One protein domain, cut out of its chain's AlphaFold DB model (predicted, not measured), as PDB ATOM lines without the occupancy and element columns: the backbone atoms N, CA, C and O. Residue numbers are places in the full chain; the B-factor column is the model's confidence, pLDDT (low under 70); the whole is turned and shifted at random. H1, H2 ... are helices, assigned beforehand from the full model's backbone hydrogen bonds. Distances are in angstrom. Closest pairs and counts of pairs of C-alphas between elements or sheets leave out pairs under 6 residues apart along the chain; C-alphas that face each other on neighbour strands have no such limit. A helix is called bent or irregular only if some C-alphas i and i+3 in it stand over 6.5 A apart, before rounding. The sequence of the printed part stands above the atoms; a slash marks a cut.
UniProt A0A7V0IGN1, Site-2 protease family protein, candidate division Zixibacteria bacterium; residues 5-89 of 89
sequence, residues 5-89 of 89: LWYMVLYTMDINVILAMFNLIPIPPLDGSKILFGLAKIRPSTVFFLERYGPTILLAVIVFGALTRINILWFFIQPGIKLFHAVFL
ATOM      1  N   LEU A   5      13.873 -23.299  45.443       91.50
ATOM      2  CA  LEU A   5      14.796 -22.259  45.902       91.50
ATOM      3  C   LEU A   5      16.195 -22.401  45.290       91.50
ATOM      4  O   LEU A   5      16.827 -21.397  44.972       91.50
ATOM      5  N   TRP A   6      16.665 -23.632  45.070       90.62
ATOM      6  CA  TRP A   6      17.978 -23.861  44.468       90.62
ATOM      7  C   TRP A   6      18.026 -23.375  43.020       90.62
ATOM      8  O   TRP A   6      18.970 -22.691  42.631       90.62
ATOM      9  N   TYR A   7      16.979 -23.650  42.241       91.06
ATOM     10  CA  TYR A   7      16.885 -23.145  40.874       91.06
ATOM     11  C   TYR A   7      16.845 -21.617  40.843       91.06
ATOM     12  O   TYR A   7      17.526 -21.013  40.022       91.06
ATOM     13  N   MET A   8      16.110 -20.981  41.760       93.38
ATOM     14  CA  MET A   8      16.053 -19.517  41.832       93.38
ATOM     15  C   MET A   8      17.433 -18.899  42.068       93.38
ATOM     16  O   MET A   8      17.780 -17.924  41.400       93.38
ATOM     17  N   VAL A   9      18.234 -19.473  42.971       92.38
ATOM     18  CA  VAL A   9      19.603 -19.004  43.234       92.38
ATOM     19  C   VAL A   9      20.478 -19.159  41.994       92.38
ATOM     20  O   VAL A   9      21.102 -18.183  41.583       92.38
ATOM     21  N   LEU A  10      20.478 -20.337  41.363       91.62
ATOM     22  CA  LEU A  10      21.291 -20.603  40.170       91.62
ATOM     23  C   LEU A  10      20.935 -19.661  39.009       91.62
ATOM     24  O   LEU A  10      21.816 -19.012  38.454       91.62
ATOM     25  N   TYR A  11      19.644 -19.492  38.706       92.69
ATOM     26  CA  TYR A  11      19.205 -18.559  37.663       92.69
ATOM     27  C   TYR A  11      19.564 -17.107  37.987       92.69
ATOM     28  O   TYR A  11      19.971 -16.356  37.102       92.69
ATOM     29  N   THR A  12      19.436 -16.695  39.249       94.81
ATOM     30  CA  THR A  12      19.780 -15.325  39.660       94.81
ATOM     31  C   THR A  12      21.285 -15.081  39.554       94.81
ATOM     32  O   THR A  12      21.699 -14.002  39.129       94.81
ATOM     33  N   MET A  13      22.113 -16.070  39.900       93.81
ATOM     34  CA  MET A  13      23.562 -16.002  39.702       93.81
ATOM     35  C   MET A  13      23.907 -15.829  38.221       93.81
ATOM     36  O   MET A  13      24.607 -14.876  37.877       93.81
ATOM     37  N   ASP A  14      23.346 -16.665  37.345       94.25
ATOM     38  CA  ASP A  14      23.582 -16.583  35.900       94.25
ATOM     39  C   ASP A  14      23.184 -15.223  35.324       94.25
ATOM     40  O   ASP A  14      23.952 -14.611  34.581       94.25
ATOM     41  N   ILE A  15      22.013 -14.704  35.708       95.81
ATOM     42  CA  ILE A  15      21.543 -13.380  35.278       95.81
ATOM     43  C   ILE A  15      22.521 -12.283  35.714       95.81
ATOM     44  O   ILE A  15      22.851 -11.415  34.908       95.81
ATOM     45  N   ASN A  16      23.025 -12.319  36.950       96.06
ATOM     46  CA  ASN A  16      23.989 -11.321  37.419       96.06
ATOM     47  C   ASN A  16      25.311 -11.388  36.649       96.06
ATOM     48  O   ASN A  16      25.859 -10.345  36.297       96.06
ATOM     49  N   VAL A  17      25.805 -12.589  36.338       96.31
ATOM     50  CA  VAL A  17      27.023 -12.761  35.532       96.31
ATOM     51  C   VAL A  17      26.803 -12.258  34.107       96.31
ATOM     52  O   VAL A  17      27.646 -11.537  33.576       96.31
ATOM     53  N   ILE A  18      25.650 -12.559  33.503       96.62
ATOM     54  CA  ILE A  18      25.259 -12.027  32.191       96.62
ATOM     55  C   ILE A  18      25.237 -10.495  32.215       96.62
ATOM     56  O   ILE A  18      25.823  -9.868  31.334       96.62
ATOM     57  N   LEU A  19      24.599  -9.884  33.219       96.81
ATOM     58  CA  LEU A  19      24.512  -8.427  33.358       96.81
ATOM     59  C   LEU A  19      25.882  -7.787  33.606       96.81
ATOM     60  O   LEU A  19      26.178  -6.738  33.033       96.81
ATOM     61  N   ALA A  20      26.738  -8.420  34.410       96.75
ATOM     62  CA  ALA A  20      28.104  -7.964  34.638       96.75
ATOM     63  C   ALA A  20      28.917  -7.986  33.336       96.75
ATOM     64  O   ALA A  20      29.523  -6.982  32.971       96.75
ATOM     65  N   MET A  21      28.866  -9.091  32.588       97.38
ATOM     66  CA  MET A  21      29.553  -9.215  31.300       97.38
ATOM     67  C   MET A  21      29.007  -8.243  30.254       97.38
ATOM     68  O   MET A  21      29.785  -7.651  29.509       97.38
ATOM     69  N   PHE A  22      27.689  -8.034  30.212       96.88
ATOM     70  CA  PHE A  22      27.069  -7.031  29.352       96.88
ATOM     71  C   PHE A  22      27.585  -5.626  29.685       96.88
ATOM     72  O   PHE A  22      28.016  -4.912  28.785       96.88
ATOM     73  N   ASN A  23      27.651  -5.256  30.967       97.12
ATOM     74  CA  ASN A  23      28.179  -3.959  31.392       97.12
ATOM     75  C   ASN A  23      29.677  -3.773  31.122       97.12
ATOM     76  O   ASN A  23      30.120  -2.631  31.079       97.12
ATOM     77  N   LEU A  24      30.456  -4.834  30.898       96.25
ATOM     78  CA  LEU A  24      31.874  -4.734  30.529       96.25
ATOM     79  C   LEU A  24      32.110  -4.459  29.037       96.25
ATOM     80  O   LEU A  24      33.238  -4.163  28.642       96.25
ATOM     81  N   ILE A  25      31.074  -4.524  28.197       96.06
ATOM     82  CA  ILE A  25      31.199  -4.223  26.769       96.06
ATOM     83  C   ILE A  25      31.534  -2.726  26.605       96.06
ATOM     84  O   ILE A  25      30.820  -1.875  27.141       96.06
ATOM     85  N   PRO A  26      32.595  -2.359  25.860       94.88
ATOM     86  CA  PRO A  26      33.077  -0.980  25.771       94.88
ATOM     87  C   PRO A  26      32.253  -0.120  24.793       94.88
ATOM     88  O   PRO A  26      32.789   0.478  23.862       94.88
ATOM     89  N   ILE A  27      30.934  -0.060  24.988       96.31
ATOM     90  CA  ILE A  27      29.987   0.709  24.168       96.31
ATOM     91  C   ILE A  27      29.112   1.553  25.107       96.31
ATOM     92  O   ILE A  27      28.437   0.979  25.959       96.31
ATOM     93  N   PRO A  28      29.075   2.894  24.988       96.56
ATOM     94  CA  PRO A  28      28.158   3.707  25.786       96.56
ATOM     95  C   PRO A  28      26.696   3.292  25.555       96.56
ATOM     96  O   PRO A  28      26.335   2.984  24.419       96.56
ATOM     97  N   PRO A  29      25.835   3.281  26.588       96.25
ATOM     98  CA  PRO A  29      26.032   3.833  27.933       96.25
ATOM     99  C   PRO A  29      26.619   2.842  28.960       96.25
ATOM    100  O   PRO A  29      26.622   3.141  30.153       96.25
ATOM    101  N   LEU A  30      27.085   1.669  28.522       97.56
ATOM    102  CA  LEU A  30      27.568   0.602  29.405       97.56
ATOM    103  C   LEU A  30      28.820   1.037  30.167       97.56
ATOM    104  O   LEU A  30      29.643   1.801  29.652       97.56
ATOM    105  N   ASP A  31      28.995   0.531  31.384       96.81
ATOM    106  CA  ASP A  31      30.072   0.980  32.273       96.81
ATOM    107  C   ASP A  31      31.477   0.671  31.730       96.81
ATOM    108  O   ASP A  31      32.412   1.444  31.944       96.81
ATOM    109  N   GLY A  32      31.622  -0.379  30.923       95.88
ATOM    110  CA  GLY A  32      32.850  -0.743  30.220       95.88
ATOM    111  C   GLY A  32      33.361   0.363  29.296       95.88
ATOM    112  O   GLY A  32      34.570   0.515  29.124       95.88
ATOM    113  N   SER A  33      32.467   1.201  28.757       96.38
ATOM    114  CA  SER A  33      32.872   2.372  27.972       96.38
ATOM    115  C   SER A  33      33.565   3.431  28.831       96.38
ATOM    116  O   SER A  33      34.595   3.963  28.428       96.38
ATOM    117  N   LYS A  34      33.084   3.668  30.058       94.81
ATOM    118  CA  LYS A  34      33.699   4.602  31.014       94.81
ATOM    119  C   LYS A  34      35.060   4.092  31.482       94.81
ATOM    120  O   LYS A  34      36.007   4.873  31.571       94.81
ATOM    121  N   ILE A  35      35.172   2.780  31.718       95.38
ATOM    122  CA  ILE A  35      36.450   2.116  32.012       95.38
ATOM    123  C   ILE A  35      37.430   2.363  30.859       95.38
ATOM    124  O   ILE A  35      38.543   2.836  31.087       95.38
ATOM    125  N   LEU A  36      37.004   2.120  29.614       95.88
ATOM    126  CA  LEU A  36      37.832   2.366  28.434       95.88
ATOM    127  C   LEU A  36      38.253   3.839  28.325       95.88
ATOM    128  O   LEU A  36      39.422   4.119  28.066       95.88
ATOM    129  N   PHE A  37      37.335   4.783  28.542       95.06
ATOM    130  CA  PHE A  37      37.621   6.218  28.447       95.06
ATOM    131  C   PHE A  37      38.675   6.658  29.463       95.06
ATOM    132  O   PHE A  37      39.596   7.396  29.100       95.06
ATOM    133  N   GLY A  38      38.577   6.164  30.701       91.75
ATOM    134  CA  GLY A  38      39.547   6.437  31.759       91.75
ATOM    135  C   GLY A  38      40.918   5.815  31.486       91.75
ATOM    136  O   GLY A  38      41.935   6.495  31.619       91.75
ATOM    137  N   LEU A  39      40.958   4.549  31.055       95.56
ATOM    138  CA  LEU A  39      42.212   3.829  30.803       95.56
ATOM    139  C   LEU A  39      42.950   4.348  29.564       95.56
ATOM    140  O   LEU A  39      44.156   4.581  29.611       95.56
ATOM    141  N   ALA A  40      42.231   4.554  28.460       93.50
ATOM    142  CA  ALA A  40      42.817   4.970  27.188       93.50
ATOM    143  C   ALA A  40      42.969   6.496  27.050       93.50
ATOM    144  O   ALA A  40      43.464   6.962  26.024       93.50
ATOM    145  N   LYS A  41      42.550   7.280  28.059       91.94
ATOM    146  CA  LYS A  41      42.571   8.757  28.055       91.94
ATOM    147  C   LYS A  41      41.974   9.335  26.765       91.94
ATOM    148  O   LYS A  41      42.574  10.186  26.104       91.94
ATOM    149  N   ILE A  42      40.804   8.825  26.376       93.31
ATOM    150  CA  ILE A  42      40.145   9.211  25.123       93.31
ATOM    151  C   ILE A  42      39.826  10.712  25.148       93.31
ATOM    152  O   ILE A  42      39.412  11.266  26.164       93.31
ATOM    153  N   ARG A  43      40.029  11.388  24.009       95.12
ATOM    154  CA  ARG A  43      39.776  12.829  23.881       95.12
ATOM    155  C   ARG A  43      38.305  13.150  24.193       95.12
ATOM    156  O   ARG A  43      37.433  12.430  23.703       95.12
ATOM    157  N   PRO A  44      38.001  14.267  24.884       94.19
ATOM    158  CA  PRO A  44      36.624  14.632  25.232       94.19
ATOM    159  C   PRO A  44      35.669  14.709  24.033       94.19
ATOM    160  O   PRO A  44      34.519  14.294  24.131       94.19
ATOM    161  N   SER A  45      36.146  15.177  22.874       96.25
ATOM    162  CA  SER A  45      35.343  15.228  21.644       96.25
ATOM    163  C   SER A  45      34.938  13.840  21.141       96.25
ATOM    164  O   SER A  45      33.819  13.653  20.669       96.25
ATOM    165  N   THR A  46      35.828  12.855  21.270       94.81
ATOM    166  CA  THR A  46      35.552  11.462  20.909       94.81
ATOM    167  C   THR A  46      34.622  10.809  21.927       94.81
ATOM    168  O   THR A  46      33.698  10.114  21.519       94.81
ATOM    169  N   VAL A  47      34.811  11.071  23.225       95.56
ATOM    170  CA  VAL A  47      33.893  10.605  24.281       95.56
ATOM    171  C   VAL A  47      32.477  11.102  24.005       95.56
ATOM    172  O   VAL A  47      31.565  10.291  23.897       95.56
ATOM    173  N   PHE A  48      32.308  12.405  23.763       96.44
ATOM    174  CA  PHE A  48      31.004  12.997  23.462       96.44
ATOM    175  C   PHE A  48      30.341  12.368  22.228       96.44
ATOM    176  O   PHE A  48      29.145  12.075  22.232       96.44
ATOM    177  N   PHE A  49      31.112  12.125  21.164       96.56
ATOM    178  CA  PHE A  49      30.605  11.440  19.976       96.56
ATOM    179  C   PHE A  49      30.137  10.012  20.298       96.56
ATOM    180  O   PHE A  49      29.034   9.621  19.914       96.56
ATOM    181  N   LEU A  50      30.949   9.243  21.026       95.88
ATOM    182  CA  LEU A  50      30.626   7.866  21.397       95.88
ATOM    183  C   LEU A  50      29.424   7.794  22.342       95.88
ATOM    184  O   LEU A  50      28.585   6.919  22.172       95.88
ATOM    185  N   GLU A  51      29.293   8.711  23.299       96.19
ATOM    186  CA  GLU A  51      28.135   8.780  24.198       96.19
ATOM    187  C   GLU A  51      26.849   9.152  23.457       96.19
ATOM    188  O   GLU A  51      25.787   8.600  23.747       96.19
ATOM    189  N   ARG A  52      26.936  10.033  22.454       97.19
ATOM    190  CA  ARG A  52      25.781  10.441  21.645       97.19
ATOM    191  C   ARG A  52      25.231   9.305  20.782       97.19
ATOM    192  O   ARG A  52      24.016   9.146  20.693       97.19
ATOM    193  N   TYR A  53      26.101   8.547  20.113       97.69
ATOM    194  CA  TYR A  53      25.679   7.502  19.168       97.69
ATOM    195  C   TYR A  53      25.666   6.092  19.769       97.69
ATOM    196  O   TYR A  53      24.949   5.226  19.266       97.69
ATOM    197  N   GLY A  54      26.396   5.865  20.862       96.88
ATOM    198  CA  GLY A  54      26.541   4.572  21.535       96.88
ATOM    199  C   GLY A  54      25.216   3.878  21.849       96.88
ATOM    200  O   GLY A  54      25.035   2.751  21.386       96.88
ATOM    201  N   PRO A  55      24.240   4.537  22.513       97.31
ATOM    202  CA  PRO A  55      22.950   3.918  22.814       97.31
ATOM    203  C   PRO A  55      22.206   3.429  21.563       97.31
ATOM    204  O   PRO A  55      21.602   2.359  21.573       97.31
ATOM    205  N   THR A  56      22.295   4.185  20.464       97.88
ATOM    206  CA  THR A  56      21.650   3.825  19.193       97.88
ATOM    207  C   THR A  56      22.342   2.624  18.553       97.88
ATOM    208  O   THR A  56      21.672   1.707  18.082       97.88
ATOM    209  N   ILE A  57      23.678   2.595  18.574       96.56
ATOM    210  CA  ILE A  57      24.476   1.468  18.069       96.56
ATOM    211  C   ILE A  57      24.181   0.206  18.884       96.56
ATOM    212  O   ILE A  57      23.932  -0.851  18.308       96.56
ATOM    213  N   LEU A  58      24.162   0.313  20.213       96.75
ATOM    214  CA  LEU A  58      23.860  -0.806  21.102       96.75
ATOM    215  C   LEU A  58      22.464  -1.373  20.824       96.75
ATOM    216  O   LEU A  58      22.313  -2.583  20.660       96.75
ATOM    217  N   LEU A  59      21.456  -0.503  20.709       96.56
ATOM    218  CA  LEU A  59      20.097  -0.915  20.371       96.56
ATOM    219  C   LEU A  59      20.041  -1.600  19.000       96.56
ATOM    220  O   LEU A  59      19.427  -2.657  18.876       96.56
ATOM    221  N   ALA A  60      20.711  -1.040  17.990       96.19
ATOM    222  CA  ALA A  60      20.770  -1.633  16.659       96.19
ATOM    223  C   ALA A  60      21.381  -3.042  16.690       96.19
ATOM    224  O   ALA A  60      20.837  -3.946  16.063       96.19
ATOM    225  N   VAL A  61      22.451  -3.261  17.462       95.62
ATOM    226  CA  VAL A  61      23.071  -4.585  17.634       95.62
ATOM    227  C   VAL A  61      22.120  -5.571  18.322       95.62
ATOM    228  O   VAL A  61      22.016  -6.716  17.882       95.62
ATOM    229  N   ILE A  62      21.400  -5.142  19.365       95.00
ATOM    230  CA  ILE A  62      20.416  -5.984  20.068       95.00
ATOM    231  C   ILE A  62      19.276  -6.384  19.125       95.00
ATOM    232  O   ILE A  62      18.958  -7.566  19.000       95.00
ATOM    233  N   VAL A  63      18.680  -5.410  18.431       96.25
ATOM    234  CA  VAL A  63      17.568  -5.639  17.498       96.25
ATOM    235  C   VAL A  63      18.017  -6.506  16.324       96.25
ATOM    236  O   VAL A  63      17.326  -7.453  15.956       96.25
ATOM    237  N   PHE A  64      19.197  -6.238  15.765       96.31
ATOM    238  CA  PHE A  64      19.765  -7.043  14.690       96.31
ATOM    239  C   PHE A  64      19.956  -8.502  15.113       96.31
ATOM    240  O   PHE A  64      19.577  -9.407  14.365       96.31
ATOM    241  N   GLY A  65      20.485  -8.748  16.315       94.12
ATOM    242  CA  GLY A  65      20.636 -10.104  16.841       94.12
ATOM    243  C   GLY A  65      19.300 -10.811  17.053       94.12
ATOM    244  O   GLY A  65      19.155 -11.972  16.670       94.12
ATOM    245  N   ALA A  66      18.292 -10.090  17.547       92.94
ATOM    246  CA  ALA A  66      16.941 -10.621  17.707       92.94
ATOM    247  C   ALA A  66      16.297 -11.022  16.364       92.94
ATOM    248  O   ALA A  66      15.660 -12.071  16.280       92.94
ATOM    249  N   LEU A  67      16.489 -10.223  15.308       96.00
ATOM    250  CA  LEU A  67      15.911 -10.475  13.982       96.00
ATOM    251  C   LEU A  67      16.643 -11.576  13.204       96.00
ATOM    252  O   LEU A  67      16.012 -12.439  12.599       96.00
ATOM    253  N   THR A  68      17.977 -11.552  13.210       94.19
ATOM    254  CA  THR A  68      18.808 -12.470  12.407       94.19
ATOM    255  C   THR A  68      19.154 -13.769  13.128       94.19
ATOM    256  O   THR A  68      19.684 -14.687  12.507       94.19
ATOM    257  N   ARG A  69      18.872 -13.852  14.436       90.44
ATOM    258  CA  ARG A  69      19.350 -14.897  15.358       90.44
ATOM    259  C   ARG A  69      20.877 -14.947  15.511       90.44
ATOM    260  O   ARG A  69      21.399 -15.899  16.091       90.44
ATOM    261  N   ILE A  70      21.601 -13.929  15.034       90.12
ATOM    262  CA  ILE A  70      23.055 -13.796  15.191       90.12
ATOM    263  C   ILE A  70      23.347 -12.849  16.359       90.12
ATOM    264  O   ILE A  70      23.355 -11.628  16.219       90.12
ATOM    265  N   ASN A  71      23.623 -13.412  17.534       88.38
ATOM    266  CA  ASN A  71      23.837 -12.632  18.755       88.38
ATOM    267  C   ASN A  71      25.310 -12.247  18.939       88.38
ATOM    268  O   ASN A  71      26.050 -12.914  19.657       88.38
ATOM    269  N   ILE A  72      25.728 -11.133  18.335       90.56
ATOM    270  CA  ILE A  72      27.106 -10.615  18.444       90.56
ATOM    271  C   ILE A  72      27.496 -10.359  19.911       90.56
ATOM    272  O   ILE A  72      28.615 -10.656  20.316       90.56
ATOM    273  N   LEU A  73      26.564  -9.878  20.739       93.56
ATOM    274  CA  LEU A  73      26.804  -9.657  22.172       93.56
ATOM    275  C   LEU A  73      27.136 -10.957  22.916       93.56
ATOM    276  O   LEU A  73      27.943 -10.951  23.844       93.56
ATOM    277  N   TRP A  74      26.558 -12.083  22.489       92.75
ATOM    278  CA  TRP A  74      26.799 -13.377  23.123       92.75
ATOM    279  C   TRP A  74      28.252 -13.827  22.977       92.75
ATOM    280  O   TRP A  74      28.780 -14.452  23.889       92.75
ATOM    281  N   PHE A  75      28.925 -13.452  21.885       92.00
ATOM    282  CA  PHE A  75      30.352 -13.721  21.703       92.00
ATOM    283  C   PHE A  75      31.203 -13.133  22.842       92.00
ATOM    284  O   PHE A  75      32.135 -13.780  23.310       92.00
ATOM    285  N   PHE A  76      30.845 -11.942  23.334       92.12
ATOM    286  CA  PHE A  76      31.539 -11.287  24.446       92.12
ATOM    287  C   PHE A  76      31.099 -11.812  25.818       92.12
ATOM    288  O   PHE A  76      31.916 -11.913  26.729       92.12
ATOM    289  N   ILE A  77      29.822 -12.168  25.971       95.50
ATOM    290  CA  ILE A  77      29.253 -12.599  27.255       95.50
ATOM    291  C   ILE A  77      29.617 -14.056  27.587       95.50
ATOM    292  O   ILE A  77      29.971 -14.368  28.725       95.50
ATOM    293  N   GLN A  78      29.567 -14.951  26.596       95.12
ATOM    294  CA  GLN A  78      29.777 -16.390  26.765       95.12
ATOM    295  C   GLN A  78      31.057 -16.778  27.534       95.12
ATOM    296  O   GLN A  78      30.950 -17.646  28.405       95.12
ATOM    297  N   PRO A  79      32.259 -16.230  27.251       93.81
ATOM    298  CA  PRO A  79      33.468 -16.649  27.961       93.81
ATOM    299  C   PRO A  79      33.385 -16.386  29.469       93.81
ATOM    300  O   PRO A  79      33.841 -17.222  30.246       93.81
ATOM    301  N   GLY A  80      32.753 -15.284  29.885       93.25
ATOM    302  CA  GLY A  80      32.571 -14.960  31.301       93.25
ATOM    303  C   GLY A  80      31.653 -15.946  32.014       93.25
ATOM    304  O   GLY A  80      31.985 -16.419  33.096       93.25
ATOM    305  N   ILE A  81      30.545 -16.330  31.373       94.50
ATOM    306  CA  ILE A  81      29.629 -17.345  31.918       94.50
ATOM    307  C   ILE A  81      30.330 -18.699  32.022       94.50
ATOM    308  O   ILE A  81      30.274 -19.334  33.067       94.50
ATOM    309  N   LYS A  82      31.029 -19.135  30.964       95.12
ATOM    310  CA  LYS A  82      31.759 -20.412  30.968       95.12
ATOM    311  C   LYS A  82      32.803 -20.473  32.076       95.12
ATOM    312  O   LYS A  82      32.935 -21.507  32.719       95.12
ATOM    313  N   LEU A  83      33.537 -19.380  32.285       94.81
ATOM    314  CA  LEU A  83      34.505 -19.282  33.370       94.81
ATOM    315  C   LEU A  83      33.811 -19.346  34.732       94.81
ATOM    316  O   LEU A  83      34.260 -20.082  35.602       94.81
ATOM    317  N   PHE A  84      32.716 -18.605  34.910       94.12
ATOM    318  CA  PHE A  84      31.955 -18.619  36.154       94.12
ATOM    319  C   PHE A  84      31.423 -20.021  36.469       94.12
ATOM    320  O   PHE A  84      31.648 -20.526  37.563       94.12
ATOM    321  N   HIS A  85      30.803 -20.690  35.495       94.06
ATOM    322  CA  HIS A  85      30.353 -22.073  35.647       94.06
ATOM    323  C   HIS A  85      31.516 -22.999  35.983       94.06
ATOM    324  O   HIS A  85      31.427 -23.697  36.973       94.06
ATOM    325  N   ALA A  86      32.641 -22.929  35.270       95.25
ATOM    326  CA  ALA A  86      33.798 -23.785  35.548       95.25
ATOM    327  C   ALA A  86      34.391 -23.625  36.964       95.25
ATOM    328  O   ALA A  86      35.083 -24.526  37.434       95.25
ATOM    329  N   VAL A  87      34.178 -22.478  37.618       93.81
ATOM    330  CA  VAL A  87      34.683 -22.202  38.972       93.81
ATOM    331  C   VAL A  87      33.651 -22.535  40.051       93.81
ATOM    332  O   VAL A  87      34.032 -22.991  41.127       93.81
ATOM    333  N   PHE A  88      32.367 -22.276  39.797       88.56
ATOM    334  CA  PHE A  88      31.323 -22.286  40.826       88.56
ATOM    335  C   PHE A  88      30.284 -23.410  40.688       88.56
ATOM    336  O   PHE A  88      29.552 -23.632  41.653       88.56
ATOM    337  N   LEU A  89      30.201 -24.096  39.541       84.44
ATOM    338  CA  LEU A  89      29.224 -25.157  39.247       84.44
ATOM    339  C   LEU A  89      29.908 -26.443  38.767       84.44
ATOM    340  O   LEU A  89      29.470 -27.518  39.232       84.44
TER     341      LEU A  89
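This is residues 5 to 89 of the 89 residues of the protein "Site-2 protease family protein" of candidate division Zixibacteria bacterium (UniProt A0A7V0IGN1). An open, loose arrangement of four helices: H1 and H4 make a V, closest near Met 21 and Ile 77 and opening toward both printed ends. H2 and the arm H3a run nearly side by side in opposite ways at the other end, and the long, bent H3 leads back from there to the start of H4. The printed part has 85 residues with H1, H2, H3 and H4 in that order, no named strand, and is all helix. It is loose, with a radius of gyration of the C-alphas of 15.3 A, and only just elongated, spanning 48 by 32 by 20 A.

H1, residues 5 to 23, begins at C-alpha 5 (14.796, -22.259, 45.902) and is 26.9 A long. H2 is residues 31 to 40, 14.3 A. H3, residues 44 to 68, was assigned as one helix by its hydrogen bonds but is bent: C-alphas 52 and 55 are 7.2 A apart. Its arms are H3a, residues 44 to 52, 12.2 A, and H3b, residues 55 to 68, 19.9 A, at a steep tilt of 42 degrees. H4, residues 72 to 88, is 25.6 A long and ends at C-alpha 88 (31.323, -22.286, 40.826); it is irregular, but only just, C-alphas 76 and 79 being 6.7 A apart, with a kink of 28 degrees near residue 79.

H1 touches H4 with residues 14 to 22 alone, opposite ways at a steep tilt of 47 degrees; their closest C-alphas, of Met 21 and Ile 77, are 5.3 A apart. H1 and H2 are close but not clearly touching, the closest C-alphas, of Asn 23 and Asp 31, being 5.4 A apart. H2 and H3a are close but not clearly touching, opposite ways at a shallow tilt of 16 degrees; the closest C-alphas, of Phe 37 and Val 47, are 7.1 A apart. H3b with residues 61 to 65 alone touches residues 72 to 73 of H4, about perpendicular at 85 degrees; the closest C-alphas, of Gly 65 and Ile 72, are 6.7 A apart. H1 and H3b are apart. Every O i to N i+4 pair is within hydrogen-bond range in H1, H2, H3a and H3b, and 10 of 13 in H4.

The C-alphas of Leu 5 and Ser 45, the two farthest apart, are 49.2 A apart. The printed part has no cut, and its links are tight from H2 to H3 and from H3 to H4, and short from H1 to H2. Its mean pLDDT is 94.6, and no printed residue is under 70.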